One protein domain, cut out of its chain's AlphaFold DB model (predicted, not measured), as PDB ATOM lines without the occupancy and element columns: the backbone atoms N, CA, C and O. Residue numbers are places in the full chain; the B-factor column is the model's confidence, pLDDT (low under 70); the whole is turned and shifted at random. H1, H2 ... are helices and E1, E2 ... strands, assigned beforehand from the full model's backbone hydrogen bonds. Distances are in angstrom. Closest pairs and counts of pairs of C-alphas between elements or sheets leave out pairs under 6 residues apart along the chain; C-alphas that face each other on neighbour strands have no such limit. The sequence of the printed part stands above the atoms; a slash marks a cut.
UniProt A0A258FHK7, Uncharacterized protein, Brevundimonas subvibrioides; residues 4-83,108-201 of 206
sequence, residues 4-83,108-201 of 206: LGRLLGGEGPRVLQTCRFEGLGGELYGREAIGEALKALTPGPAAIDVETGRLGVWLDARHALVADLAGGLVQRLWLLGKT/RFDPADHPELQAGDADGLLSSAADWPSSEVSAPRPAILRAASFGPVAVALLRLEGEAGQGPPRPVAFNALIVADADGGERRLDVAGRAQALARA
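AT A GLANCE: This is residues 4 to 83 and 108 to 201 of the 206 residues of an uncharacterized protein of Brevundimonas subvibrioides (UniProt A0A258FHK7). Two twisted sheets stand partly face to face as a sandwich, their strands crossed at 70 degrees. H1 and H2 cover the outside of the six-stranded sheet, the four-stranded sheet curls round H3 on its own outside, and H4 is wedged between the sheets. The printed part has 174 residues with, in order, H1 E1 E2 H2 E3 E4 E5 E6 H3 E7 E8 E9 E10 H4; its class is mixed, helices and strands. The larger sheet, E2 E1 E6 E5 E4 E3, is mixed; E7 E8 E9 E10 is antiparallel. The whole is compact, radius of gyration of the C-alphas 15.7 A, spanning 45 by 37 by 28 A.

HOW THE PARTS SIT: Begin with the larger sheet, whose edge strands are E2, residues 26 to 29, and E3, residues 48 to 51. Between them run E1, 15 to 23, E6, 73 to 81, E5, 63 to 70, and E4, 55 to 59. E1 and E6 are parallel, with N 22 and O 77 within hydrogen-bond range at 2.8 A. In the hairpin E1 and E2, find N 28 and O 21 at 2.8 A. E3 E4 E5 E6 form a meander, each strand the antiparallel neighbour of the one before; see N 50 and O 57, N 58 and O 65, and N 66 and O 78, each 2.9 A. H2, residues 31 to 40, is on this sheet at a height of 9.6 A, over E1 and E6. H1, residues 4 to 8, is on the same face; C-alphas Leu 4 and Trp 58 are its closest to E4, 6.3 A. E7, 137 to 150, E8, 153 to 164, E9, 171 to 180, and E10, 185 to 189, form the second meander; see N 143 and O 159, 2.8 A, N 158 and O 176, 2.8 A, and N 179 and O 186, 2.9 A. Across the sandwich, the closest C-alphas of E6 and E10 are Leu 80 and Leu 189, 5.3 A. The second sheet curls round H3, residues 122 to 130; C-alphas Ala 129 and Pro 142 are its closest to E7, 6.0 A. On the opposite face H4, residues 191 to 200, runs along E9, at 4 degrees on the local plane; their closest C-alphas are Val 172 and Ala 197, 5.4 A. Every O i to N i+4 pair in H1, H2, H3 and H4 is within hydrogen-bond range.

IN THESE COORDINATES: Find C-alpha 4, where H1 begins, at (-59.622, -23.027, 31.246). E8 measures 32.2 A, E7 30.9 A and E9 28.3 A; E7 bends by 69 degrees at residue 140. H4 ends at C-alpha 200, (-32.883, -26.330, 45.017).

THE WHOLE: Residues 84 to 107 are not printed; C-alphas 83 and 108 are 28.9 A apart. Of the links printed whole, none is long. Confidence is under 70 at residues 13, 133 to 136, 167 to 168 and 200 to 201.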
ATOM      1  N   LEU A   4     -60.295 -23.879  30.262       91.81
ATOM      2  CA  LEU A   4     -59.622 -23.027  31.246       91.81
ATOM      3  C   LEU A   4     -60.503 -21.870  31.720       91.81
ATOM      4  O   LEU A   4     -60.590 -21.628  32.922       91.81
ATOM      5  N   GLY A   5     -61.223 -21.210  30.808       90.00
ATOM      6  CA  GLY A   5     -62.184 -20.164  31.159       90.00
ATOM      7  C   GLY A   5     -63.299 -20.688  32.073       90.00
ATOM      8  O   GLY A   5     -63.641 -20.048  33.064       90.00
ATOM      9  N   ARG A   6     -63.809 -21.899  31.805       89.38
ATOM     10  CA  ARG A   6     -64.760 -22.602  32.690       89.38
ATOM     11  C   ARG A   6     -64.174 -22.901  34.063       89.38
ATOM     12  O   ARG A   6     -64.811 -22.617  35.075       89.38
ATOM     13  N   LEU A   7     -62.957 -23.436  34.085       87.56
ATOM     14  CA  LEU A   7     -62.242 -23.779  35.308       87.56
ATOM     15  C   LEU A   7     -62.048 -22.562  36.222       87.56
ATOM     16  O   LEU A   7     -62.341 -22.623  37.414       87.56
ATOM     17  N   LEU A   8     -61.619 -21.439  35.650       88.25
ATOM     18  CA  LEU A   8     -61.444 -20.177  36.370       88.25
ATOM     19  C   LEU A   8     -62.780 -19.512  36.737       88.25
ATOM     20  O   LEU A   8     -62.853 -18.802  37.735       88.25
ATOM     21  N   GLY A   9     -63.847 -19.788  35.984       86.50
ATOM     22  CA  GLY A   9     -65.223 -19.405  36.311       86.50
ATOM     23  C   GLY A   9     -65.860 -20.215  37.450       86.50
ATOM     24  O   GLY A   9     -67.014 -19.971  37.796       86.50
ATOM     25  N   GLY A  10     -65.131 -21.169  38.039       81.44
ATOM     26  CA  GLY A  10     -65.589 -21.980  39.166       81.44
ATOM     27  C   GLY A  10     -66.252 -23.303  38.777       81.44
ATOM     28  O   GLY A  10     -66.672 -24.051  39.664       81.44
ATOM     29  N   GLU A  11     -66.317 -23.645  37.485       81.88
ATOM     30  CA  GLU A  11     -66.653 -25.012  37.091       81.88
ATOM     31  C   GLU A  11     -65.510 -25.936  37.532       81.88
ATOM     32  O   GLU A  11     -64.356 -25.758  37.148       81.88
ATOM     33  N   GLY A  12     -65.802 -26.919  38.387       71.06
ATOM     34  CA  GLY A  12     -64.757 -27.773  38.957       71.06
ATOM     35  C   GLY A  12     -63.901 -28.464  37.879       71.06
ATOM     36  O   GLY A  12     -64.440 -28.861  36.841       71.06
ATOM     37  N   PRO A  13     -62.600 -28.722  38.129       69.44
ATOM     38  CA  PRO A  13     -61.661 -29.125  37.083       69.44
ATOM     39  C   PRO A  13     -62.114 -30.377  36.341       69.44
ATOM     40  O   PRO A  13     -62.343 -31.415  36.965       69.44
ATOM     41  N   ARG A  14     -62.217 -30.304  35.011       82.06
ATOM     42  CA  ARG A  14     -62.344 -31.485  34.145       82.06
ATOM     43  C   ARG A  14     -60.950 -32.039  33.873       82.06
ATOM     44  O   ARG A  14     -60.441 -31.936  32.766       82.06
ATOM     45  N   VAL A  15     -60.315 -32.547  34.919       82.69
ATOM     46  CA  VAL A  15     -58.941 -33.058  34.886       82.69
ATOM     47  C   VAL A  15     -58.926 -34.576  34.741       82.69
ATOM     48  O   VAL A  15     -59.825 -35.257  35.242       82.69
ATOM     49  N   LEU A  16     -57.896 -35.113  34.089       84.56
ATOM     50  CA  LEU A  16     -57.579 -36.537  34.170       84.56
ATOM     51  C   LEU A  16     -57.190 -36.917  35.604       84.56
ATOM     52  O   LEU A  16     -56.701 -36.092  36.375       84.56
ATOM     53  N   GLN A  17     -57.366 -38.191  35.962       80.81
ATOM     54  CA  GLN A  17     -56.947 -38.698  37.275       80.81
ATOM     55  C   GLN A  17     -55.440 -38.512  37.510       80.81
ATOM     56  O   GLN A  17     -55.013 -38.276  38.637       80.81
ATOM     57  N   THR A  18     -54.648 -38.584  36.442       82.19
ATOM     58  CA  THR A  18     -53.195 -38.390  36.438       82.19
ATOM     59  C   THR A  18     -52.788 -36.929  36.260       82.19
ATOM     60  O   THR A  18     -51.625 -36.655  35.982       82.19
ATOM     61  N   CYS A  19     -53.727 -35.982  36.381       87.81
ATOM     62  CA  CYS A  19     -53.424 -34.588  36.113       87.81
ATOM     63  C   CYS A  19     -52.375 -34.036  37.075       87.81
ATOM     64  O   CYS A  19     -52.542 -34.098  38.297       87.81
ATOM     65  N   ARG A  20     -51.338 -33.440  36.485       88.56
ATOM     66  CA  ARG A  20     -50.276 -32.716  37.179       88.56
ATOM     67  C   ARG A  20     -50.471 -31.218  36.986       88.56
ATOM     68  O   ARG A  20     -50.686 -30.763  35.863       88.56
ATOM     69  N   PHE A  21     -50.408 -30.466  38.077       89.00
ATOM     70  CA  PHE A  21     -50.403 -29.009  38.051       89.00
ATOM     71  C   PHE A  21     -49.042 -28.486  38.503       89.00
ATOM     72  O   PHE A  21     -48.653 -28.691  39.648       89.00
ATOM     73  N   GLU A  22     -48.338 -27.806  37.607       89.00
ATOM     74  CA  GLU A  22     -47.066 -27.136  37.856       89.00
ATOM     75  C   GLU A  22     -47.298 -25.637  38.035       89.00
ATOM     76  O   GLU A  22     -47.784 -24.936  37.145       89.00
ATOM     77  N   GLY A  23     -46.954 -25.117  39.202       87.00
ATOM     78  CA  GLY A  23     -47.137 -23.706  39.499       87.00
ATOM     79  C   GLY A  23     -46.917 -23.423  40.969       87.00
ATOM     80  O   GLY A  23     -46.773 -24.334  41.782       87.00
ATOM     81  N   LEU A  24     -46.874 -22.139  41.330       84.50
ATOM     82  CA  LEU A  24     -46.689 -21.717  42.726       84.50
ATOM     83  C   LEU A  24     -45.427 -22.325  43.376       84.50
ATOM     84  O   LEU A  24     -45.374 -22.478  44.595       84.50
ATOM     85  N   GLY A  25     -44.411 -22.662  42.575       79.12
ATOM     86  CA  GLY A  25     -43.152 -23.230  43.054       79.12
ATOM     87  C   GLY A  25     -43.241 -24.711  43.420       79.12
ATOM     88  O   GLY A  25     -42.427 -25.187  44.206       79.12
ATOM     89  N   GLY A  26     -44.203 -25.460  42.888       79.69
ATOM     90  CA  GLY A  26     -44.283 -26.896  43.123       79.69
ATOM     91  C   GLY A  26     -45.174 -27.623  42.130       79.69
ATOM     92  O   GLY A  26     -45.633 -27.058  41.138       79.69
ATOM     93  N   GLU A  27     -45.408 -28.894  42.440       84.12
ATOM     94  CA  GLU A  27     -46.342 -29.750  41.723       84.12
ATOM     95  C   GLU A  27     -47.502 -30.129  42.641       84.12
ATOM     96  O   GLU A  27     -47.298 -30.507  43.799       84.12
ATOM     97  N   LEU A  28     -48.720 -30.051  42.116       84.94
ATOM     98  CA  LEU A  28     -49.935 -30.502  42.779       84.94
ATOM     99  C   LEU A  28     -50.580 -31.620  41.964       84.94
ATOM    100  O   LEU A  28     -50.621 -31.585  40.732       84.94
ATOM    101  N   TYR A  29     -51.119 -32.594  42.687       85.38
ATOM    102  CA  TYR A  29     -51.787 -33.759  42.129       85.38
ATOM    103  C   TYR A  29     -53.189 -33.876  42.715       85.38
ATOM    104  O   TYR A  29     -53.425 -33.563  43.883       85.38
ATOM    105  N   GLY A  30     -54.110 -34.387  41.904       82.19
ATOM    106  CA  GLY A  30     -55.486 -34.622  42.318       82.19
ATOM    107  C   GLY A  30     -56.385 -33.394  42.172       82.19
ATOM    108  O   GLY A  30     -55.999 -32.245  42.379       82.19
ATOM    109  N   ARG A  31     -57.641 -33.664  41.807       85.69
ATOM    110  CA  ARG A  31     -58.634 -32.645  41.442       85.69
ATOM    111  C   ARG A  31     -58.891 -31.616  42.544       85.69
ATOM    112  O   ARG A  31     -59.090 -30.447  42.232       85.69
ATOM    113  N   GLU A  32     -58.915 -32.050  43.800       84.56
ATOM    114  CA  GLU A  32     -59.219 -31.187  44.944       84.56
ATOM    115  C   GLU A  32     -58.103 -30.169  45.198       84.56
ATOM    116  O   GLU A  32     -58.368 -28.971  45.184       84.56
ATOM    117  N   ALA A  33     -56.849 -30.623  45.313       84.62
ATOM    118  CA  ALA A  33     -55.698 -29.742  45.522       84.62
ATOM    119  C   ALA A  33     -55.529 -28.731  44.378       84.62
ATOM    120  O   ALA A  33     -55.283 -27.550  44.620       84.62
ATOM    121  N   ILE A  34     -55.718 -29.183  43.132       86.75
ATOM    122  CA  ILE A  34     -55.696 -28.312  41.949       86.75
ATOM    123  C   ILE A  34     -56.837 -27.291  42.020       86.75
ATOM    124  O   ILE A  34     -56.610 -26.101  41.828       86.75
ATOM    125  N   GLY A  35     -58.060 -27.729  42.328       86.00
ATOM    126  CA  GLY A  35     -59.220 -26.845  42.440       86.00
ATOM    127  C   GLY A  35     -59.049 -25.765  43.509       86.00
ATOM    128  O   GLY A  35     -59.327 -24.600  43.236       86.00
ATOM    129  N   GLU A  36     -58.557 -26.118  44.697       84.69
ATOM    130  CA  GLU A  36     -58.295 -25.154  45.775       84.69
ATOM    131  C   GLU A  36     -57.207 -24.144  45.398       84.69
ATOM    132  O   GLU A  36     -57.384 -22.941  45.602       84.69
ATOM    133  N   ALA A  37     -56.117 -24.594  44.769       84.81
ATOM    134  CA  ALA A  37     -55.067 -23.692  44.302       84.81
ATOM    135  C   ALA A  37     -55.579 -22.702  43.242       84.81
ATOM    136  O   ALA A  37     -55.232 -21.522  43.279       84.81
ATOM    137  N   LEU A  38     -56.440 -23.155  42.326       85.50
ATOM    138  CA  LEU A  38     -57.018 -22.299  41.289       85.50
ATOM    139  C   LEU A  38     -58.057 -21.318  41.836       85.50
ATOM    140  O   LEU A  38     -58.109 -20.192  41.358       85.50
ATOM    141  N   LYS A  39     -58.833 -21.684  42.865       83.94
ATOM    142  CA  LYS A  39     -59.740 -20.743  43.553       83.94
ATOM    143  C   LYS A  39     -58.993 -19.600  44.237       83.94
ATOM    144  O   LYS A  39     -59.546 -18.513  44.386       83.94
ATOM    145  N   ALA A  40     -57.755 -19.841  44.672       81.31
ATOM    146  CA  ALA A  40     -56.901 -18.803  45.238       81.31
ATOM    147  C   ALA A  40     -56.368 -17.835  44.166       81.31
ATOM    148  O   ALA A  40     -55.997 -16.704  44.493       81.31
ATOM    149  N   LEU A  41     -56.358 -18.237  42.887       80.38
ATOM    150  CA  LEU A  41     -56.121 -17.304  41.792       80.38
ATOM    151  C   LEU A  41     -57.337 -16.389  41.697       80.38
ATOM    152  O   LEU A  41     -58.468 -16.840  41.575       80.38
ATOM    153  N   THR A  42     -57.112 -15.082  41.778       83.94
ATOM    154  CA  THR A  42     -58.154 -14.084  41.518       83.94
ATOM    155  C   THR A  42     -58.001 -13.628  40.062       83.94
ATOM    156  O   THR A  42     -57.239 -12.685  39.814       83.94
ATOM    157  N   PRO A  43     -58.610 -14.315  39.073       85.56
ATOM    158  CA  PRO A  43     -58.422 -13.988  37.665       85.56
ATOM    159  C   PRO A  43     -59.000 -12.606  37.347       85.56
ATOM    160  O   PRO A  43     -60.076 -12.234  37.820       85.56
ATOM    161  N   GLY A  44     -58.264 -11.826  36.562       88.94
ATOM    162  CA  GLY A  44     -58.775 -10.623  35.915       88.94
ATOM    163  C   GLY A  44     -59.511 -10.942  34.608       88.94
ATOM    164  O   GLY A  44     -59.707 -12.110  34.266       88.94
ATOM    165  N   PRO A  45     -59.913  -9.909  33.848       91.25
ATOM    166  CA  PRO A  45     -60.420 -10.088  32.492       91.25
ATOM    167  C   PRO A  45     -59.374 -10.775  31.611       91.25
ATOM    168  O   PRO A  45     -58.211 -10.364  31.596       91.25
ATOM    169  N   ALA A  46     -59.798 -11.803  30.879       92.50
ATOM    170  CA  ALA A  46     -58.927 -12.519  29.961       92.50
ATOM    171  C   ALA A  46     -58.538 -11.605  28.791       92.50
ATOM    172  O   ALA A  46     -59.409 -11.088  28.091       92.50
ATOM    173  N   ALA A  47     -57.237 -11.429  28.574       92.00
ATOM    174  CA  ALA A  47     -56.710 -10.906  27.320       92.00
ATOM    175  C   ALA A  47     -56.701 -12.005  26.247       92.00
ATOM    176  O   ALA A  47     -56.959 -11.731  25.079       92.00
ATOM    177  N   ILE A  48     -56.455 -13.255  26.656       91.94
ATOM    178  CA  ILE A  48     -56.470 -14.434  25.788       91.94
ATOM    179  C   ILE A  48     -57.227 -15.551  26.499       91.94
ATOM    180  O   ILE A  48     -56.973 -15.831  27.668       91.94
ATOM    181  N   ASP A  49     -58.152 -16.187  25.787       94.44
ATOM    182  CA  ASP A  49     -58.840 -17.406  26.214       94.44
ATOM    183  C   ASP A  49     -59.085 -18.286  24.983       94.44
ATOM    184  O   ASP A  49     -60.079 -18.125  24.269       94.44
ATOM    185  N   VAL A  50     -58.129 -19.164  24.685       93.50
ATOM    186  CA  VAL A  50     -58.087 -19.950  23.446       93.50
ATOM    187  C   VAL A  50     -57.820 -21.425  23.731       93.50
ATOM    188  O   VAL A  50     -57.181 -21.784  24.719       93.50
ATOM    189  N   GLU A  51     -58.354 -22.300  22.880       93.62
ATOM    190  CA  GLU A  51     -58.272 -23.749  23.055       93.62
ATOM    191  C   GLU A  51     -58.268 -24.480  21.712       93.62
ATOM    192  O   GLU A  51     -59.025 -24.136  20.800       93.62
ATOM    193  N   THR A  52     -57.396 -25.478  21.601       91.94
ATOM    194  CA  THR A  52     -57.351 -26.463  20.523       91.94
ATOM    195  C   THR A  52     -57.743 -27.848  21.056       91.94
ATOM    196  O   THR A  52     -58.209 -27.996  22.185       91.94
ATOM    197  N   GLY A  53     -57.541 -28.902  20.262       89.81
ATOM    198  CA  GLY A  53     -57.713 -30.271  20.737       89.81
ATOM    199  C   GLY A  53     -56.669 -30.697  21.773       89.81
ATOM    200  O   GLY A  53     -56.953 -31.621  22.540       89.81
ATOM    201  N   ARG A  54     -55.490 -30.051  21.805       90.62
ATOM    202  CA  ARG A  54     -54.356 -30.434  22.670       90.62
ATOM    203  C   ARG A  54     -53.836 -29.335  23.591       90.62
ATOM    204  O   ARG A  54     -53.116 -29.654  24.529       90.62
ATOM    205  N   LEU A  55     -54.173 -28.072  23.362       93.12
ATOM    206  CA  LEU A  55     -53.630 -26.953  24.126       93.12
ATOM    207  C   LEU A  55     -54.725 -25.953  24.490       93.12
ATOM    208  O   LEU A  55     -55.423 -25.437  23.623       93.12
ATOM    209  N   GLY A  56     -54.842 -25.643  25.776       94.75
ATOM    210  CA  GLY A  56     -55.598 -24.497  26.274       94.75
ATOM    211  C   GLY A  56     -54.646 -23.414  26.760       94.75
ATOM    212  O   GLY A  56     -53.687 -23.722  27.469       94.75
ATOM    213  N   VAL A  57     -54.915 -22.155  26.426       95.50
ATOM    214  CA  VAL A  57     -54.207 -21.000  26.987       95.50
ATOM    215  C   VAL A  57     -55.216 -19.966  27.451       95.50
ATOM    216  O   VAL A  57     -56.057 -19.500  26.685       95.50
ATOM    217  N   TRP A  58     -55.089 -19.585  28.714       95.06
ATOM    218  CA  TRP A  58     -55.797 -18.464  29.304       95.06
ATOM    219  C   TRP A  58     -54.779 -17.482  29.874       95.06
ATOM    220  O   TRP A  58     -53.846 -17.893  30.562       95.06
ATOM    221  N   LEU A  59     -54.934 -16.193  29.602       93.62
ATOM    222  CA  LEU A  59     -54.000 -15.165  30.044       93.62
ATOM    223  C   LEU A  59     -54.745 -13.891  30.433       93.62
ATOM    224  O   LEU A  59     -55.588 -13.395  29.684       93.62
ATOM    225  N   ASP A  60     -54.389 -13.343  31.591       93.00
ATOM    226  CA  ASP A  60     -54.752 -11.997  32.029       93.00
ATOM    227  C   ASP A  60     -53.483 -11.145  32.240       93.00
ATOM    228  O   ASP A  60     -52.353 -11.552  31.960       93.00
ATOM    229  N   ALA A  61     -53.643  -9.938  32.783       90.50
ATOM    230  CA  ALA A  61     -52.516  -9.043  33.048       90.50
ATOM    231  C   ALA A  61     -51.426  -9.639  33.978       90.50
ATOM    232  O   ALA A  61     -50.266  -9.210  33.936       90.50
ATOM    233  N   ARG A  62     -51.766 -10.605  34.836       88.81
ATOM    234  CA  ARG A  62     -50.934 -11.125  35.936       88.81
ATOM    235  C   ARG A  62     -50.532 -12.590  35.774       88.81
ATOM    236  O   ARG A  62     -49.448 -12.958  36.236       88.81
ATOM    237  N   HIS A  63     -51.370 -13.391  35.142       90.88
ATOM    238  CA  HIS A  63     -51.318 -14.839  35.123       90.88
ATOM    239  C   HIS A  63     -51.443 -15.344  33.691       90.88
ATOM    240  O   HIS A  63     -52.200 -14.802  32.890       90.88
ATOM    241  N   ALA A  64     -50.757 -16.442  33.415       94.31
ATOM    242  CA  ALA A  64     -51.055 -17.299  32.288       94.31
ATOM    243  C   ALA A  64     -51.265 -18.718  32.805       94.31
ATOM    244  O   ALA A  64     -50.444 -19.243  33.556       94.31
ATOM    245  N   LEU A  65     -52.377 -19.320  32.416       94.62
ATOM    246  CA  LEU A  65     -52.704 -20.704  32.678       94.62
ATOM    247  C   LEU A  65     -52.637 -21.446  31.345       94.62
ATOM    248  O   LEU A  65     -53.294 -21.058  30.381       94.62
ATOM    249  N   VAL A  66     -51.828 -22.493  31.285       95.50
ATOM    250  CA  VAL A  66     -51.651 -23.318  30.087       95.50
ATOM    251  C   VAL A  66     -52.073 -24.734  30.431       95.50
ATOM    252  O   VAL A  66     -51.716 -25.224  31.498       95.50
ATOM    253  N   ALA A  67     -52.822 -25.397  29.558       94.12
ATOM    254  CA  ALA A  67     -53.238 -26.778  29.755       94.12
ATOM    255  C   ALA A  67     -52.900 -27.662  28.564       94.12
ATOM    256  O   ALA A  67     -53.228 -27.320  27.434       94.12
ATOM    257  N   ASP A  68     -52.332 -28.832  28.846       92.19
ATOM    258  CA  ASP A  68     -52.293 -29.939  27.892       92.19
ATOM    259  C   ASP A  68     -53.641 -30.652  27.959       92.19
ATOM    260  O   ASP A  68     -54.121 -30.990  29.051       92.19
ATOM    261  N   LEU A  69     -54.269 -30.844  26.807       91.44
ATOM    262  CA  LEU A  69     -55.627 -31.353  26.692       91.44
ATOM    263  C   LEU A  69     -55.642 -32.722  26.016       91.44
ATOM    264  O   LEU A  69     -54.981 -32.960  25.009       91.44
ATOM    265  N   ALA A  70     -56.466 -33.616  26.552       89.25
ATOM    266  CA  ALA A  70     -56.725 -34.927  25.979       89.25
ATOM    267  C   ALA A  70     -58.228 -35.209  26.042       89.25
ATOM    268  O   ALA A  70     -58.804 -35.381  27.117       89.25
ATOM    269  N   GLY A  71     -58.898 -35.213  24.884       87.12
ATOM    270  CA  GLY A  71     -60.342 -35.471  24.811       87.12
ATOM    271  C   GLY A  71     -61.195 -34.443  25.569       87.12
ATOM    272  O   GLY A  71     -62.214 -34.800  26.160       87.12
ATOM    273  N   GLY A  72     -60.765 -33.175  25.600       86.81
ATOM    274  CA  GLY A  72     -61.449 -32.101  26.333       86.81
ATOM    275  C   GLY A  72     -61.303 -32.178  27.858       86.81
ATOM    276  O   GLY A  72     -62.073 -31.537  28.581       86.81
ATOM    277  N   LEU A  73     -60.354 -32.982  28.348       89.94
ATOM    278  CA  LEU A  73     -59.927 -33.038  29.742       89.94
ATOM    279  C   LEU A  73     -58.521 -32.451  29.873       89.94
ATOM    280  O   LEU A  73     -57.688 -32.630  28.988       89.94
ATOM    281  N   VAL A  74     -58.253 -31.791  30.996       91.56
ATOM    282  CA  VAL A  74     -56.921 -31.290  31.348       91.56
ATOM    283  C   VAL A  74     -56.060 -32.469  31.791       91.56
ATOM    284  O   VAL A  74     -56.321 -33.089  32.826       91.56
ATOM    285  N   GLN A  75     -55.042 -32.787  30.999       90.19
ATOM    286  CA  GLN A  75     -54.004 -33.749  31.354       90.19
ATOM    287  C   GLN A  75     -52.932 -33.092  32.215       90.19
ATOM    288  O   GLN A  75     -52.452 -33.706  33.162       90.19
ATOM    289  N   ARG A  76     -52.560 -31.851  31.904       90.94
ATOM    290  CA  ARG A  76     -51.571 -31.082  32.664       90.94
ATOM    291  C   ARG A  76     -51.924 -29.622  32.681       90.94
ATOM    292  O   ARG A  76     -52.566 -29.137  31.755       90.94
ATOM    293  N   LEU A  77     -51.484 -28.944  33.727       92.88
ATOM    294  CA  LEU A  77     -51.751 -27.540  33.944       92.88
ATOM    295  C   LEU A  77     -50.461 -26.839  34.360       92.88
ATOM    296  O   LEU A  77     -49.752 -27.336  35.231       92.88
ATOM    297  N   TRP A  78     -50.188 -25.676  33.785       93.50
ATOM    298  CA  TRP A  78     -49.078 -24.810  34.164       93.50
ATOM    299  C   TRP A  78     -49.605 -23.431  34.517       93.50
ATOM    300  O   TRP A  78     -50.351 -22.845  33.734       93.50
ATOM    301  N   LEU A  79     -49.193 -22.895  35.663       92.88
ATOM    302  CA  LEU A  79     -49.427 -21.502  36.026       92.88
ATOM    303  C   LEU A  79     -48.122 -20.720  35.910       92.88
ATOM    304  O   LEU A  79     -47.179 -20.946  36.666       92.88
ATOM    305  N   LEU A  80     -48.110 -19.741  35.012       91.69
ATOM    306  CA  LEU A  80     -47.028 -18.784  34.835       91.69
ATOM    307  C   LEU A  80     -47.482 -17.402  35.313       91.69
ATOM    308  O   LEU A  80     -48.653 -17.034  35.199       91.69
ATOM    309  N   GLY A  81     -46.564 -16.603  35.846       85.31
ATOM    310  CA  GLY A  81     -46.892 -15.287  36.384       85.31
ATOM    311  C   GLY A  81     -45.909 -14.819  37.447       85.31
ATOM    312  O   GLY A  81     -44.911 -15.470  37.740       85.31
ATOM    313  N   LYS A  82     -46.203 -13.655  38.032       76.25
ATOM    314  CA  LYS A  82     -45.331 -12.994  39.022       76.25
ATOM    315  C   LYS A  82     -45.534 -13.486  40.460       76.25
ATOM    316  O   LYS A  82     -44.877 -12.982  41.366       76.25
ATOM    317  N   THR A  83     -46.462 -14.411  40.684       71.06
ATOM    318  CA  THR A  83     -46.780 -14.919  42.022       71.06
ATOM    319  C   THR A  83     -45.581 -15.671  42.595       71.06
ATOM    320  O   THR A  83     -44.981 -16.492  41.909       71.06
ATOM    321  N   ARG A 108     -36.095 -31.278  21.586       72.38
ATOM    322  CA  ARG A 108     -35.896 -30.578  20.310       72.38
ATOM    323  C   ARG A 108     -37.257 -30.231  19.713       72.38
ATOM    324  O   ARG A 108     -38.095 -31.107  19.562       72.38
ATOM    325  N   PHE A 109     -37.440 -28.973  19.322       85.06
ATOM    326  CA  PHE A 109     -38.643 -28.553  18.612       85.06
ATOM    327  C   PHE A 109     -38.707 -29.176  17.212       85.06
ATOM    328  O   PHE A 109     -37.781 -29.005  16.409       85.06
ATOM    329  N   ASP A 110     -39.815 -29.854  16.929       87.81
ATOM    330  CA  ASP A 110     -40.210 -30.327  15.606       87.81
ATOM    331  C   ASP A 110     -41.662 -29.881  15.347       87.81
ATOM    332  O   ASP A 110     -42.554 -30.258  16.110       87.81
ATOM    333  N   PRO A 111     -41.945 -29.087  14.296       87.50
ATOM    334  CA  PRO A 111     -43.312 -28.698  13.950       87.50
ATOM    335  C   PRO A 111     -44.285 -29.879  13.802       87.50
ATOM    336  O   PRO A 111     -45.477 -29.714  14.057       87.50
ATOM    337  N   ALA A 112     -43.810 -31.076  13.435       87.44
ATOM    338  CA  ALA A 112     -44.646 -32.272  13.324       87.44
ATOM    339  C   ALA A 112     -45.228 -32.737  14.674       87.44
ATOM    340  O   ALA A 112     -46.312 -33.327  14.701       87.44
ATOM    341  N   ASP A 113     -44.565 -32.418  15.792       86.94
ATOM    342  CA  ASP A 113     -45.069 -32.671  17.151       86.94
ATOM    343  C   ASP A 113     -46.183 -31.685  17.557       86.94
ATOM    344  O   ASP A 113     -46.882 -31.876  18.560       86.94
ATOM    345  N   HIS A 114     -46.396 -30.641  16.751       90.81
ATOM    346  CA  HIS A 114     -47.326 -29.544  16.993       90.81
ATOM    347  C   HIS A 114     -48.306 -29.391  15.820       90.81
ATOM    348  O   HIS A 114     -48.295 -28.378  15.126       90.81
ATOM    349  N   PRO A 115     -49.205 -30.367  15.587       90.75
ATOM    350  CA  PRO A 115     -50.084 -30.379  14.410       90.75
ATOM    351  C   PRO A 115     -51.086 -29.215  14.350       90.75
ATOM    352  O   PRO A 115     -51.749 -29.021  13.337       90.75
ATOM    353  N   GLU A 116     -51.229 -28.469  15.443       94.00
ATOM    354  CA  GLU A 116     -52.117 -27.312  15.565       94.00
ATOM    355  C   GLU A 116     -51.370 -25.982  15.364       94.00
ATOM    356  O   GLU A 116     -51.973 -24.914  15.450       94.00
ATOM    357  N   LEU A 117     -50.063 -26.036  15.104       95.00
ATOM    358  CA  LEU A 117     -49.236 -24.888  14.758       95.00
ATOM    359  C   LEU A 117     -49.274 -24.653  13.243       95.00
ATOM    360  O   LEU A 117     -49.018 -25.559  12.449       95.00
ATOM    361  N   GLN A 118     -49.574 -23.426  12.825       94.56
ATOM    362  CA  GLN A 118     -49.499 -23.039  11.419       94.56
ATOM    363  C   GLN A 118     -48.038 -22.973  10.965       94.56
ATOM    364  O   GLN A 118     -47.161 -22.502  11.685       94.56
ATOM    365  N   ALA A 119     -47.779 -23.407   9.729       87.88
ATOM    366  CA  ALA A 119     -46.422 -23.527   9.195       87.88
ATOM    367  C   ALA A 119     -45.613 -22.214   9.238       87.88
ATOM    368  O   ALA A 119     -44.398 -22.262   9.387       87.88
ATOM    369  N   GLY A 120     -46.274 -21.055   9.125       89.56
ATOM    370  CA  GLY A 120     -45.620 -19.743   9.165       89.56
ATOM    371  C   GLY A 120     -45.207 -19.268  10.563       89.56
ATOM    372  O   GLY A 120     -44.364 -18.383  10.668       89.56
ATOM    373  N   ASP A 121     -45.751 -19.863  11.627       93.25
ATOM    374  CA  ASP A 121     -45.549 -19.379  12.998       93.25
ATOM    375  C   ASP A 121     -44.338 -20.026  13.683       93.25
ATOM    376  O   ASP A 121     -43.789 -19.484  14.646       93.25
ATOM    377  N   ALA A 122     -43.895 -21.180  13.179       91.25
ATOM    378  CA  ALA A 122     -42.814 -21.969  13.766       91.25
ATOM    379  C   ALA A 122     -41.500 -21.179  13.887       91.25
ATOM    380  O   ALA A 122     -40.908 -21.127  14.968       91.25
ATOM    381  N   ASP A 123     -41.075 -20.515  12.811       88.88
ATOM    382  CA  ASP A 123     -39.831 -19.737  12.790       88.88
ATOM    383  C   ASP A 123     -39.896 -18.524  13.730       88.88
ATOM    384  O   ASP A 123     -38.909 -18.180  14.388       88.88
ATOM    385  N   GLY A 124     -41.073 -17.901  13.846       89.19
ATOM    386  CA  GLY A 124     -41.310 -16.769  14.744       89.19
ATOM    387  C   GLY A 124     -41.241 -17.171  16.218       89.19
ATOM    388  O   GLY A 124     -40.597 -16.487  17.022       89.19
ATOM    389  N   LEU A 125     -41.842 -18.311  16.572       91.25
ATOM    390  CA  LEU A 125     -41.766 -18.872  17.922       91.25
ATOM    391  C   LEU A 125     -40.338 -19.299  18.274       91.25
ATOM    392  O   LEU A 125     -39.870 -18.990  19.368       91.25
ATOM    393  N   LEU A 126     -39.624 -19.947  17.348       88.81
ATOM    394  CA  LEU A 126     -38.218 -20.322  17.524       88.81
ATOM    395  C   LEU A 126     -37.316 -19.105  17.737       88.81
ATOM    396  O   LEU A 126     -36.510 -19.097  18.667       88.81
ATOM    397  N   SER A 127     -37.478 -18.066  16.917       87.88
ATOM    398  CA  SER A 127     -36.720 -16.816  17.058       87.88
ATOM    399  C   SER A 127     -37.012 -16.159  18.409       87.88
ATOM    400  O   SER A 127     -36.101 -15.813  19.158       87.88
ATOM    401  N   SER A 128     -38.291 -16.092  18.790       89.00
ATOM    402  CA  SER A 128     -38.712 -15.538  20.081       89.00
ATOM    403  C   SER A 128     -38.192 -16.337  21.278       89.00
ATOM    404  O   SER A 128     -37.913 -15.751  22.326       89.00
ATOM    405  N   ALA A 129     -38.071 -17.657  21.135       88.06
ATOM    406  CA  ALA A 129     -37.506 -18.542  22.142       88.06
ATOM    407  C   ALA A 129     -36.000 -18.320  22.293       88.06
ATOM    408  O   ALA A 129     -35.522 -18.181  23.417       88.06
ATOM    409  N   ALA A 130     -35.265 -18.239  21.180       84.06
ATOM    410  CA  ALA A 130     -33.821 -18.015  21.169       84.06
ATOM    411  C   ALA A 130     -33.423 -16.686  21.836       84.06
ATOM    412  O   ALA A 130     -32.410 -16.623  22.528       84.06
ATOM    413  N   ASP A 131     -34.264 -15.659  21.705       82.44
ATOM    414  CA  ASP A 131     -34.048 -14.329  22.284       82.44
ATOM    415  C   ASP A 131     -34.468 -14.214  23.766       82.44
ATOM    416  O   ASP A 131     -34.726 -13.110  24.266       82.44
ATOM    417  N   TRP A 132     -34.608 -15.326  24.499       81.19
ATOM    418  CA  TRP A 132     -35.009 -15.276  25.907       81.19
ATOM    419  C   TRP A 132     -33.878 -14.726  26.802       81.19
ATOM    420  O   TRP A 132     -32.760 -15.245  26.777       81.19
ATOM    421  N   PRO A 133     -34.134 -13.695  27.633       66.50
ATOM    422  CA  PRO A 133     -33.086 -13.048  28.419       66.50
ATOM    423  C   PRO A 133     -32.465 -13.982  29.472       66.50
ATOM    424  O   PRO A 133     -33.161 -14.694  30.196       66.50
ATOM    425  N   SER A 134     -31.135 -13.916  29.584       63.53
ATOM    426  CA  SER A 134     -30.261 -14.821  30.347       63.53
ATOM    427  C   SER A 134     -29.856 -14.319  31.740       63.53
ATOM    428  O   SER A 134     -28.937 -14.861  32.346       63.53
ATOM    429  N   SER A 135     -30.493 -13.273  32.276       60.75
ATOM    430  CA  SER A 135     -29.900 -12.489  33.378       60.75
ATOM    431  C   SER A 135     -29.636 -13.259  34.682       60.75
ATOM    432  O   SER A 135     -28.857 -12.789  35.504       60.75
ATOM    433  N   GLU A 136     -30.260 -14.423  34.886       68.38
ATOM    434  CA  GLU A 136     -30.111 -15.249  36.099       68.38
ATOM    435  C   GLU A 136     -29.726 -16.716  35.811       68.38
ATOM    436  O   GLU A 136     -29.446 -17.478  36.738       68.38
ATOM    437  N   VAL A 137     -29.680 -17.113  34.535       75.12
ATOM    438  CA  VAL A 137     -29.350 -18.474  34.081       75.12
ATOM    439  C   VAL A 137     -28.245 -18.369  33.041       75.12
ATOM    440  O   VAL A 137     -28.434 -17.746  31.995       75.12
ATOM    441  N   SER A 138     -27.089 -18.971  33.305       77.56
ATOM    442  CA  SER A 138     -26.015 -19.066  32.323       77.56
ATOM    443  C   SER A 138     -26.349 -20.110  31.264       77.56
ATOM    444  O   SER A 138     -26.843 -21.196  31.568       77.56
ATOM    445  N   ALA A 139     -26.052 -19.760  30.009       77.75
ATOM    446  CA  ALA A 139     -26.306 -20.588  28.830       77.75
ATOM    447  C   ALA A 139     -27.745 -21.148  28.777       77.75
ATOM    448  O   ALA A 139     -27.905 -22.372  28.720       77.75
ATOM    449  N   PRO A 140     -28.786 -20.285  28.813       83.12
ATOM    450  CA  PRO A 140     -30.165 -20.743  28.762       83.12
ATOM    451  C   PRO A 140     -30.435 -21.455  27.433       83.12
ATOM    452  O   PRO A 140     -30.048 -20.990  26.361       83.12
ATOM    453  N   ARG A 141     -31.110 -22.595  27.518       85.00
ATOM    454  CA  ARG A 141     -31.503 -23.463  26.413       85.00
ATOM    455  C   ARG A 141     -33.023 -23.571  26.450       85.00
ATOM    456  O   ARG A 141     -33.560 -24.342  27.245       85.00
ATOM    457  N   PRO A 142     -33.728 -22.743  25.669       86.50
ATOM    458  CA  PRO A 142     -35.168 -22.846  25.543       86.50
ATOM    459  C   PRO A 142     -35.528 -24.103  24.751       86.50
ATOM    460  O   PRO A 142     -34.946 -24.384  23.704       86.50
ATOM    461  N   ALA A 143     -36.525 -24.826  25.237       86.06
ATOM    462  CA  ALA A 143     -37.086 -25.991  24.581       86.06
ATOM    463  C   ALA A 143     -38.609 -25.868  24.525       86.06
ATOM    464  O   ALA A 143     -39.263 -25.711  25.554       86.06
ATOM    465  N   ILE A 144     -39.182 -25.912  23.323       89.38
ATOM    466  CA  ILE A 144     -40.632 -25.798  23.130       89.38
ATOM    467  C   ILE A 144     -41.282 -27.148  23.460       89.38
ATOM    468  O   ILE A 144     -40.983 -28.164  22.838       89.38
ATOM    469  N   LEU A 145     -42.181 -27.150  24.447       88.31
ATOM    470  CA  LEU A 145     -42.921 -28.329  24.913       88.31
ATOM    471  C   LEU A 145     -44.247 -28.503  24.160       88.31
ATOM    472  O   LEU A 145     -44.659 -29.615  23.813       88.31
ATOM    473  N   ARG A 146     -44.939 -27.385  23.925       90.38
ATOM    474  CA  ARG A 146     -46.207 -27.297  23.193       90.38
ATOM    475  C   ARG A 146     -46.237 -25.996  22.415       90.38
ATOM    476  O   ARG A 146     -45.842 -24.968  22.951       90.38
ATOM    477  N   ALA A 147     -46.769 -26.045  21.204       93.94
ATOM    478  CA  ALA A 147     -47.052 -24.869  20.408       93.94
ATOM    479  C   ALA A 147     -48.349 -25.067  19.623       93.94
ATOM    480  O   ALA A 147     -48.683 -26.196  19.253       93.94
ATOM    481  N   ALA A 148     -49.082 -23.981  19.404       95.62
ATOM    482  CA  ALA A 148     -50.299 -23.974  18.600       95.62
ATOM    483  C   ALA A 148     -50.583 -22.568  18.061       95.62
ATOM    484  O   ALA A 148     -50.135 -21.576  18.643       95.62
ATOM    485  N   SER A 149     -51.374 -22.502  16.993       95.88
ATOM    486  CA  SER A 149     -51.875 -21.253  16.420       95.88
ATOM    487  C   SER A 149     -53.385 -21.130  16.610       95.88
ATOM    488  O   SER A 149     -54.149 -22.068  16.382       95.88
ATOM    489  N   PHE A 150     -53.826 -19.931  16.966       92.56
ATOM    490  CA  PHE A 150     -55.204 -19.549  17.243       92.56
ATOM    491  C   PHE A 150     -55.568 -18.325  16.411       92.56
ATOM    492  O   PHE A 150     -55.509 -17.186  16.876       92.56
ATOM    493  N   GLY A 151     -55.928 -18.553  15.148       89.06
ATOM    494  CA  GLY A 151     -56.108 -17.450  14.208       89.06
ATOM    495  C   GLY A 151     -54.795 -16.667  14.067       89.06
ATOM    496  O   GLY A 151     -53.828 -17.270  13.614       89.06
ATOM    497  N   PRO A 152     -54.743 -15.372  14.436       88.31
ATOM    498  CA  PRO A 152     -53.531 -14.556  14.334       88.31
ATOM    499  C   PRO A 152     -52.546 -14.720  15.504       88.31
ATOM    500  O   PRO A 152     -51.498 -14.083  15.485       88.31
ATOM    501  N   VAL A 153     -52.889 -15.495  16.538       91.69
ATOM    502  CA  VAL A 153     -52.060 -15.652  17.742       91.69
ATOM    503  C   VAL A 153     -51.354 -17.001  17.714       91.69
ATOM    504  O   VAL A 153     -52.016 -18.036  17.699       91.69
ATOM    505  N   ALA A 154     -50.032 -17.014  17.789       95.25
ATOM    506  CA  ALA A 154     -49.234 -18.212  18.013       95.25
ATOM    507  C   ALA A 154     -48.788 -18.276  19.476       95.25
ATOM    508  O   ALA A 154     -48.408 -17.268  20.067       95.25
ATOM    509  N   VAL A 155     -48.794 -19.458  20.081       95.94
ATOM    510  CA  VAL A 155     -48.304 -19.641  21.453       95.94
ATOM    511  C   VAL A 155     -47.283 -20.764  21.516       95.94
ATOM    512  O   VAL A 155     -47.384 -21.741  20.776       95.94
ATOM    513  N   ALA A 156     -46.343 -20.657  22.452       94.25
ATOM    514  CA  ALA A 156     -45.430 -21.735  22.803       94.25
ATOM    515  C   ALA A 156     -45.217 -21.810  24.317       94.25
ATOM    516  O   ALA A 156     -44.729 -20.858  24.924       94.25
ATOM    517  N   LEU A 157     -45.527 -22.957  24.918       93.62
ATOM    518  CA  LEU A 157     -45.043 -23.320  26.248       93.62
ATOM    519  C   LEU A 157     -43.617 -23.848  26.105       93.62
ATOM    520  O   LEU A 157     -43.369 -24.756  25.309       93.62
ATOM    521  N   LEU A 158     -42.696 -23.310  26.896       90.06
ATOM    522  CA  LEU A 158     -41.290 -23.683  26.877       90.06
ATOM    523  C   LEU A 158     -40.814 -24.151  28.247       90.06
ATOM    524  O   LEU A 158     -41.280 -23.676  29.283       90.06
ATOM    525  N   ARG A 159     -39.798 -25.007  28.227       88.38
ATOM    526  CA  ARG A 159     -38.876 -25.237  29.334       88.38
ATOM    527  C   ARG A 159     -37.614 -24.423  29.075       88.38
ATOM    528  O   ARG A 159     -37.080 -24.442  27.970       88.38
ATOM    529  N   LEU A 160     -37.140 -23.697  30.076       86.19
ATOM    530  CA  LEU A 160     -35.849 -23.018  30.050       86.19
ATOM    531  C   LEU A 160     -34.885 -23.819  30.906       86.19
ATOM    532  O   LEU A 160     -35.084 -23.910  32.115       86.19
ATOM    533  N   GLU A 161     -33.860 -24.382  30.279       84.12
ATOM    534  CA  GLU A 161     -32.815 -25.162  30.941       84.12
ATOM    535  C   GLU A 161     -31.497 -24.398  30.933       84.12
ATOM    536  O   GLU A 161     -31.198 -23.670  29.993       84.12
ATOM    537  N   GLY A 162     -30.665 -24.567  31.946       82.50
ATOM    538  CA  GLY A 162     -29.330 -23.982  31.938       82.50
ATOM    539  C   GLY A 162     -28.630 -24.206  33.257       82.50
ATOM    540  O   GLY A 162     -28.936 -25.157  33.975       82.50
ATOM    541  N   GLU A 163     -27.701 -23.320  33.583       83.88
ATOM    542  CA  GLU A 163     -27.006 -23.342  34.863       83.88
ATOM    543  C   GLU A 163     -27.344 -22.099  35.687       83.88
ATOM    544  O   GLU A 163     -27.590 -21.025  35.141       83.88
ATOM    545  N   ALA A 164     -27.368 -22.228  37.012       81.25
ATOM    546  CA  ALA A 164     -27.507 -21.074  37.890       81.25
ATOM    547  C   ALA A 164     -26.380 -20.065  37.602       81.25
ATOM    548  O   ALA A 164     -25.201 -20.401  37.700       81.25
ATOM    549  N   GLY A 165     -26.733 -18.818  37.270       72.00
ATOM    550  CA  GLY A 165     -25.760 -17.808  36.833       72.00
ATOM    551  C   GLY A 165     -24.834 -17.270  37.934       72.00
ATOM    552  O   GLY A 165     -23.987 -16.425  37.654       72.00
ATOM    553  N   GLN A 166     -25.005 -17.709  39.186       71.06
ATOM    554  CA  GLN A 166     -24.197 -17.310  40.338       71.06
ATOM    555  C   GLN A 166     -23.862 -18.531  41.203       71.06
ATOM    556  O   GLN A 166     -24.752 -19.284  41.603       71.06
ATOM    557  N   GLY A 167     -22.582 -18.684  41.550       69.50
ATOM    558  CA  GLY A 167     -22.083 -19.808  42.344       69.50
ATOM    559  C   GLY A 167     -21.569 -20.975  41.490       69.50
ATOM    560  O   GLY A 167     -21.247 -20.788  40.319       69.50
ATOM    561  N   PRO A 168     -21.410 -22.174  42.079       68.12
ATOM    562  CA  PRO A 168     -20.993 -23.364  41.340       68.12
ATOM    563  C   PRO A 168     -21.970 -23.683  40.197       68.12
ATOM    564  O   PRO A 168     -23.169 -23.455  40.383       68.12
ATOM    565  N   PRO A 169     -21.503 -24.253  39.070       73.38
ATOM    566  CA  PRO A 169     -22.375 -24.644  37.966       73.38
ATOM    567  C   PRO A 169     -23.376 -25.682  38.467       73.38
ATOM    568  O   PRO A 169     -23.000 -26.744  38.970       73.38
ATOM    569  N   ARG A 170     -24.663 -25.341  38.395       76.25
ATOM    570  CA  ARG A 170     -25.752 -26.201  38.858       76.25
ATOM    571  C   ARG A 170     -26.895 -26.153  37.856       76.25
ATOM    572  O   ARG A 170     -27.339 -25.043  37.561       76.25
ATOM    573  N   PRO A 171     -27.378 -27.305  37.366       77.75
ATOM    574  CA  PRO A 171     -28.471 -27.329  36.412       77.75
ATOM    575  C   PRO A 171     -29.740 -26.760  37.050       77.75
ATOM    576  O   PRO A 171     -30.048 -27.058  38.204       77.75
ATOM    577  N   VAL A 172     -30.458 -25.934  36.297       81.88
ATOM    578  CA  VAL A 172     -31.759 -25.372  36.674       81.88
ATOM    579  C   VAL A 172     -32.713 -25.484  35.496       81.88
ATOM    580  O   VAL A 172     -32.302 -25.320  34.345       81.88
ATOM    581  N   ALA A 173     -33.988 -25.741  35.787       83.06
ATOM    582  CA  ALA A 173     -35.022 -25.770  34.768       83.06
ATOM    583  C   ALA A 173     -36.359 -25.228  35.294       83.06
ATOM    584  O   ALA A 173     -36.773 -25.540  36.408       83.06
ATOM    585  N   PHE A 174     -37.039 -24.404  34.497       86.62
ATOM    586  CA  PHE A 174     -38.356 -23.840  34.826       86.62
ATOM    587  C   PHE A 174     -39.143 -23.503  33.556       86.62
ATOM    588  O   PHE A 174     -38.591 -23.495  32.458       86.62
ATOM    589  N   ASN A 175     -40.443 -23.247  33.697       90.00
ATOM    590  CA  ASN A 175     -41.340 -23.075  32.556       90.00
ATOM    591  C   ASN A 175     -41.496 -21.602  32.138       90.00
ATOM    592  O   ASN A 175     -41.366 -20.670  32.941       90.00
ATOM    593  N   ALA A 176     -41.809 -21.399  30.865       91.75
ATOM    594  CA  ALA A 176     -42.059 -20.108  30.244       91.75
ATOM    595  C   ALA A 176     -43.149 -20.224  29.173       91.75
ATOM    596  O   ALA A 176     -43.448 -21.313  28.694       91.75
ATOM    597  N   LEU A 177     -43.745 -19.101  28.789       94.69
ATOM    598  CA  LEU A 177     -44.751 -19.018  27.737       94.69
ATOM    599  C   LEU A 177     -44.408 -17.846  26.820       94.69
ATOM    600  O   LEU A 177     -44.133 -16.742  27.295       94.69
ATOM    601  N   ILE A 178     -44.458 -18.099  25.519       94.25
ATOM    602  CA  ILE A 178     -44.484 -17.087  24.466       94.25
ATOM    603  C   ILE A 178     -45.906 -17.032  23.930       94.25
ATOM    604  O   ILE A 178     -46.512 -18.069  23.659       94.25
ATOM    605  N   VAL A 179     -46.406 -15.822  23.749       93.44
ATOM    606  CA  VAL A 179     -47.580 -15.520  22.942       93.44
ATOM    607  C   VAL A 179     -47.116 -14.513  21.901       93.44
ATOM    608  O   VAL A 179     -46.598 -13.468  22.270       93.44
ATOM    609  N   ALA A 180     -47.251 -14.826  20.625       91.88
ATOM    610  CA  ALA A 180     -46.875 -13.960  19.520       91.88
ATOM    611  C   ALA A 180     -48.103 -13.655  18.664       91.88
ATOM    612  O   ALA A 180     -48.882 -14.553  18.350       91.88
ATOM    613  N   ASP A 181     -48.263 -12.399  18.280       87.19
ATOM    614  CA  ASP A 181     -49.258 -11.937  17.321       87.19
ATOM    615  C   ASP A 181     -48.625 -10.934  16.336       87.19
ATOM    616  O   ASP A 181     -47.403 -10.766  16.286       87.19
ATOM    617  N   ALA A 182     -49.452 -10.293  15.508       77.69
ATOM    618  CA  ALA A 182     -48.991  -9.322  14.516       77.69
ATOM    619  C   ALA A 182     -48.390  -8.039  15.129       77.69
ATOM    620  O   ALA A 182     -47.604  -7.367  14.460       77.69
ATOM    621  N   ASP A 183     -48.749  -7.704  16.372       73.50
ATOM    622  CA  ASP A 183     -48.335  -6.486  17.073       73.50
ATOM    623  C   ASP A 183     -47.098  -6.719  17.965       73.50
ATOM    624  O   ASP A 183     -46.440  -5.762  18.389       73.50
ATOM    625  N   GLY A 184     -46.733  -7.980  18.222       74.81
ATOM    626  CA  GLY A 184     -45.492  -8.358  18.891       74.81
ATOM    627  C   GLY A 184     -45.583  -9.666  19.678       74.81
ATOM    628  O   GLY A 184     -46.478 -10.483  19.497       74.81
ATOM    629  N   GLY A 185     -44.603  -9.886  20.557       80.88
ATOM    630  CA  GLY A 185     -44.537 -11.067  21.416       80.88
ATOM    631  C   GLY A 185     -44.650 -10.717  22.898       80.88
ATOM    632  O   GLY A 185     -43.827  -9.969  23.428       80.88
ATOM    633  N   GLU A 186     -45.617 -11.304  23.591       88.81
ATOM    634  CA  GLU A 186     -45.692 -11.342  25.046       88.81
ATOM    635  C   GLU A 186     -44.956 -12.572  25.596       88.81
ATOM    636  O   GLU A 186     -45.007 -13.677  25.050       88.81
ATOM    637  N   ARG A 187     -44.259 -12.384  26.719       90.50
ATOM    638  CA  ARG A 187     -43.503 -13.436  27.402       90.50
ATOM    639  C   ARG A 187     -43.937 -13.539  28.857       90.50
ATOM    640  O   ARG A 187     -43.965 -12.541  29.580       90.50
ATOM    641  N   ARG A 188     -44.223 -14.756  29.315       91.31
ATOM    642  CA  ARG A 188     -44.531 -15.064  30.717       91.31
ATOM    643  C   ARG A 188     -43.574 -16.108  31.255       91.31
ATOM    644  O   ARG A 188     -43.125 -16.994  30.540       91.31
ATOM    645  N   LEU A 189     -43.275 -15.982  32.538       89.38
ATOM    646  CA  LEU A 189     -42.342 -16.850  33.231       89.38
ATOM    647  C   LEU A 189     -43.008 -17.468  34.447       89.38
ATOM    648  O   LEU A 189     -43.762 -16.789  35.145       89.38
ATOM    649  N   ASP A 190     -42.688 -18.723  34.732       89.00
ATOM    650  CA  ASP A 190     -42.938 -19.317  36.038       89.00
ATOM    651  C   ASP A 190     -41.921 -18.761  37.051       89.00
ATOM    652  O   ASP A 190     -40.859 -19.337  37.295       89.00
ATOM    653  N   VAL A 191     -42.213 -17.579  37.609       87.81
ATOM    654  CA  VAL A 191     -41.325 -16.915  38.579       87.81
ATOM    655  C   VAL A 191     -41.166 -17.756  39.841       87.81
ATOM    656  O   VAL A 191     -40.070 -17.817  40.403       87.81
ATOM    657  N   ALA A 192     -42.236 -18.424  40.277       85.00
ATOM    658  CA  ALA A 192     -42.191 -19.284  41.444       85.00
ATOM    659  C   ALA A 192     -41.307 -20.507  41.190       85.00
ATOM    660  O   ALA A 192     -40.414 -20.756  41.997       85.00
ATOM    661  N   GLY A 193     -41.491 -21.213  40.070       83.19
ATOM    662  CA  GLY A 193     -40.655 -22.338  39.643       83.19
ATOM    663  C   GLY A 193     -39.200 -21.946  39.414       83.19
ATOM    664  O   GLY A 193     -38.300 -22.664  39.839       83.19
ATOM    665  N   ARG A 194     -38.935 -20.756  38.862       84.69
ATOM    666  CA  ARG A 194     -37.569 -20.219  38.768       84.69
ATOM    667  C   ARG A 194     -36.930 -20.047  40.143       84.69
ATOM    668  O   ARG A 194     -35.815 -20.516  40.361       84.69
ATOM    669  N   ALA A 195     -37.617 -19.382  41.074       82.06
ATOM    670  CA  ALA A 195     -37.111 -19.197  42.437       82.06
ATOM    671  C   ALA A 195     -36.853 -20.550  43.124       82.06
ATOM    672  O   ALA A 195     -35.859 -20.728  43.825       82.06
ATOM    673  N   GLN A 196     -37.730 -21.513  42.857       80.25
ATOM    674  CA  GLN A 196     -37.638 -22.902  43.278       80.25
ATOM    675  C   GLN A 196     -36.354 -23.583  42.780       80.25
ATOM    676  O   GLN A 196     -35.577 -24.094  43.589       80.25
ATOM    677  N   ALA A 197     -36.119 -23.551  41.467       79.56
ATOM    678  CA  ALA A 197     -34.979 -24.182  40.814       79.56
ATOM    679  C   ALA A 197     -33.655 -23.582  41.310       79.56
ATOM    680  O   ALA A 197     -32.729 -24.309  41.667       79.56
ATOM    681  N   LEU A 198     -33.599 -22.253  41.441       79.25
ATOM    682  CA  LEU A 198     -32.434 -21.555  41.990       79.25
ATOM    683  C   LEU A 198     -32.173 -21.925  43.460       79.25
ATOM    684  O   LEU A 198     -31.018 -22.076  43.856       79.25
ATOM    685  N   ALA A 199     -33.222 -22.116  44.268       76.62
ATOM    686  CA  ALA A 199     -33.088 -22.514  45.670       76.62
ATOM    687  C   ALA A 199     -32.693 -23.992  45.853       76.62
ATOM    688  O   ALA A 199     -32.068 -24.339  46.855       76.62
ATOM    689  N   ARG A 200     -33.076 -24.872  44.918       67.50
ATOM    690  CA  ARG A 200     -32.883 -26.330  45.017       67.50
ATOM    691  C   ARG A 200     -31.610 -26.869  44.417       67.50
ATOM    692  O   ARG A 200     -31.315 -28.036  44.668       67.50
ATOM    693  N   ALA A 201     -30.891 -26.048  43.664       59.44
ATOM    694  CA  ALA A 201     -29.646 -26.380  43.005       59.44
ATOM    695  C   ALA A 201     -28.769 -27.273  43.918       59.44
ATOM    696  O   ALA A 201     -28.185 -26.811  44.901       59.44
TER     697      ALA A 201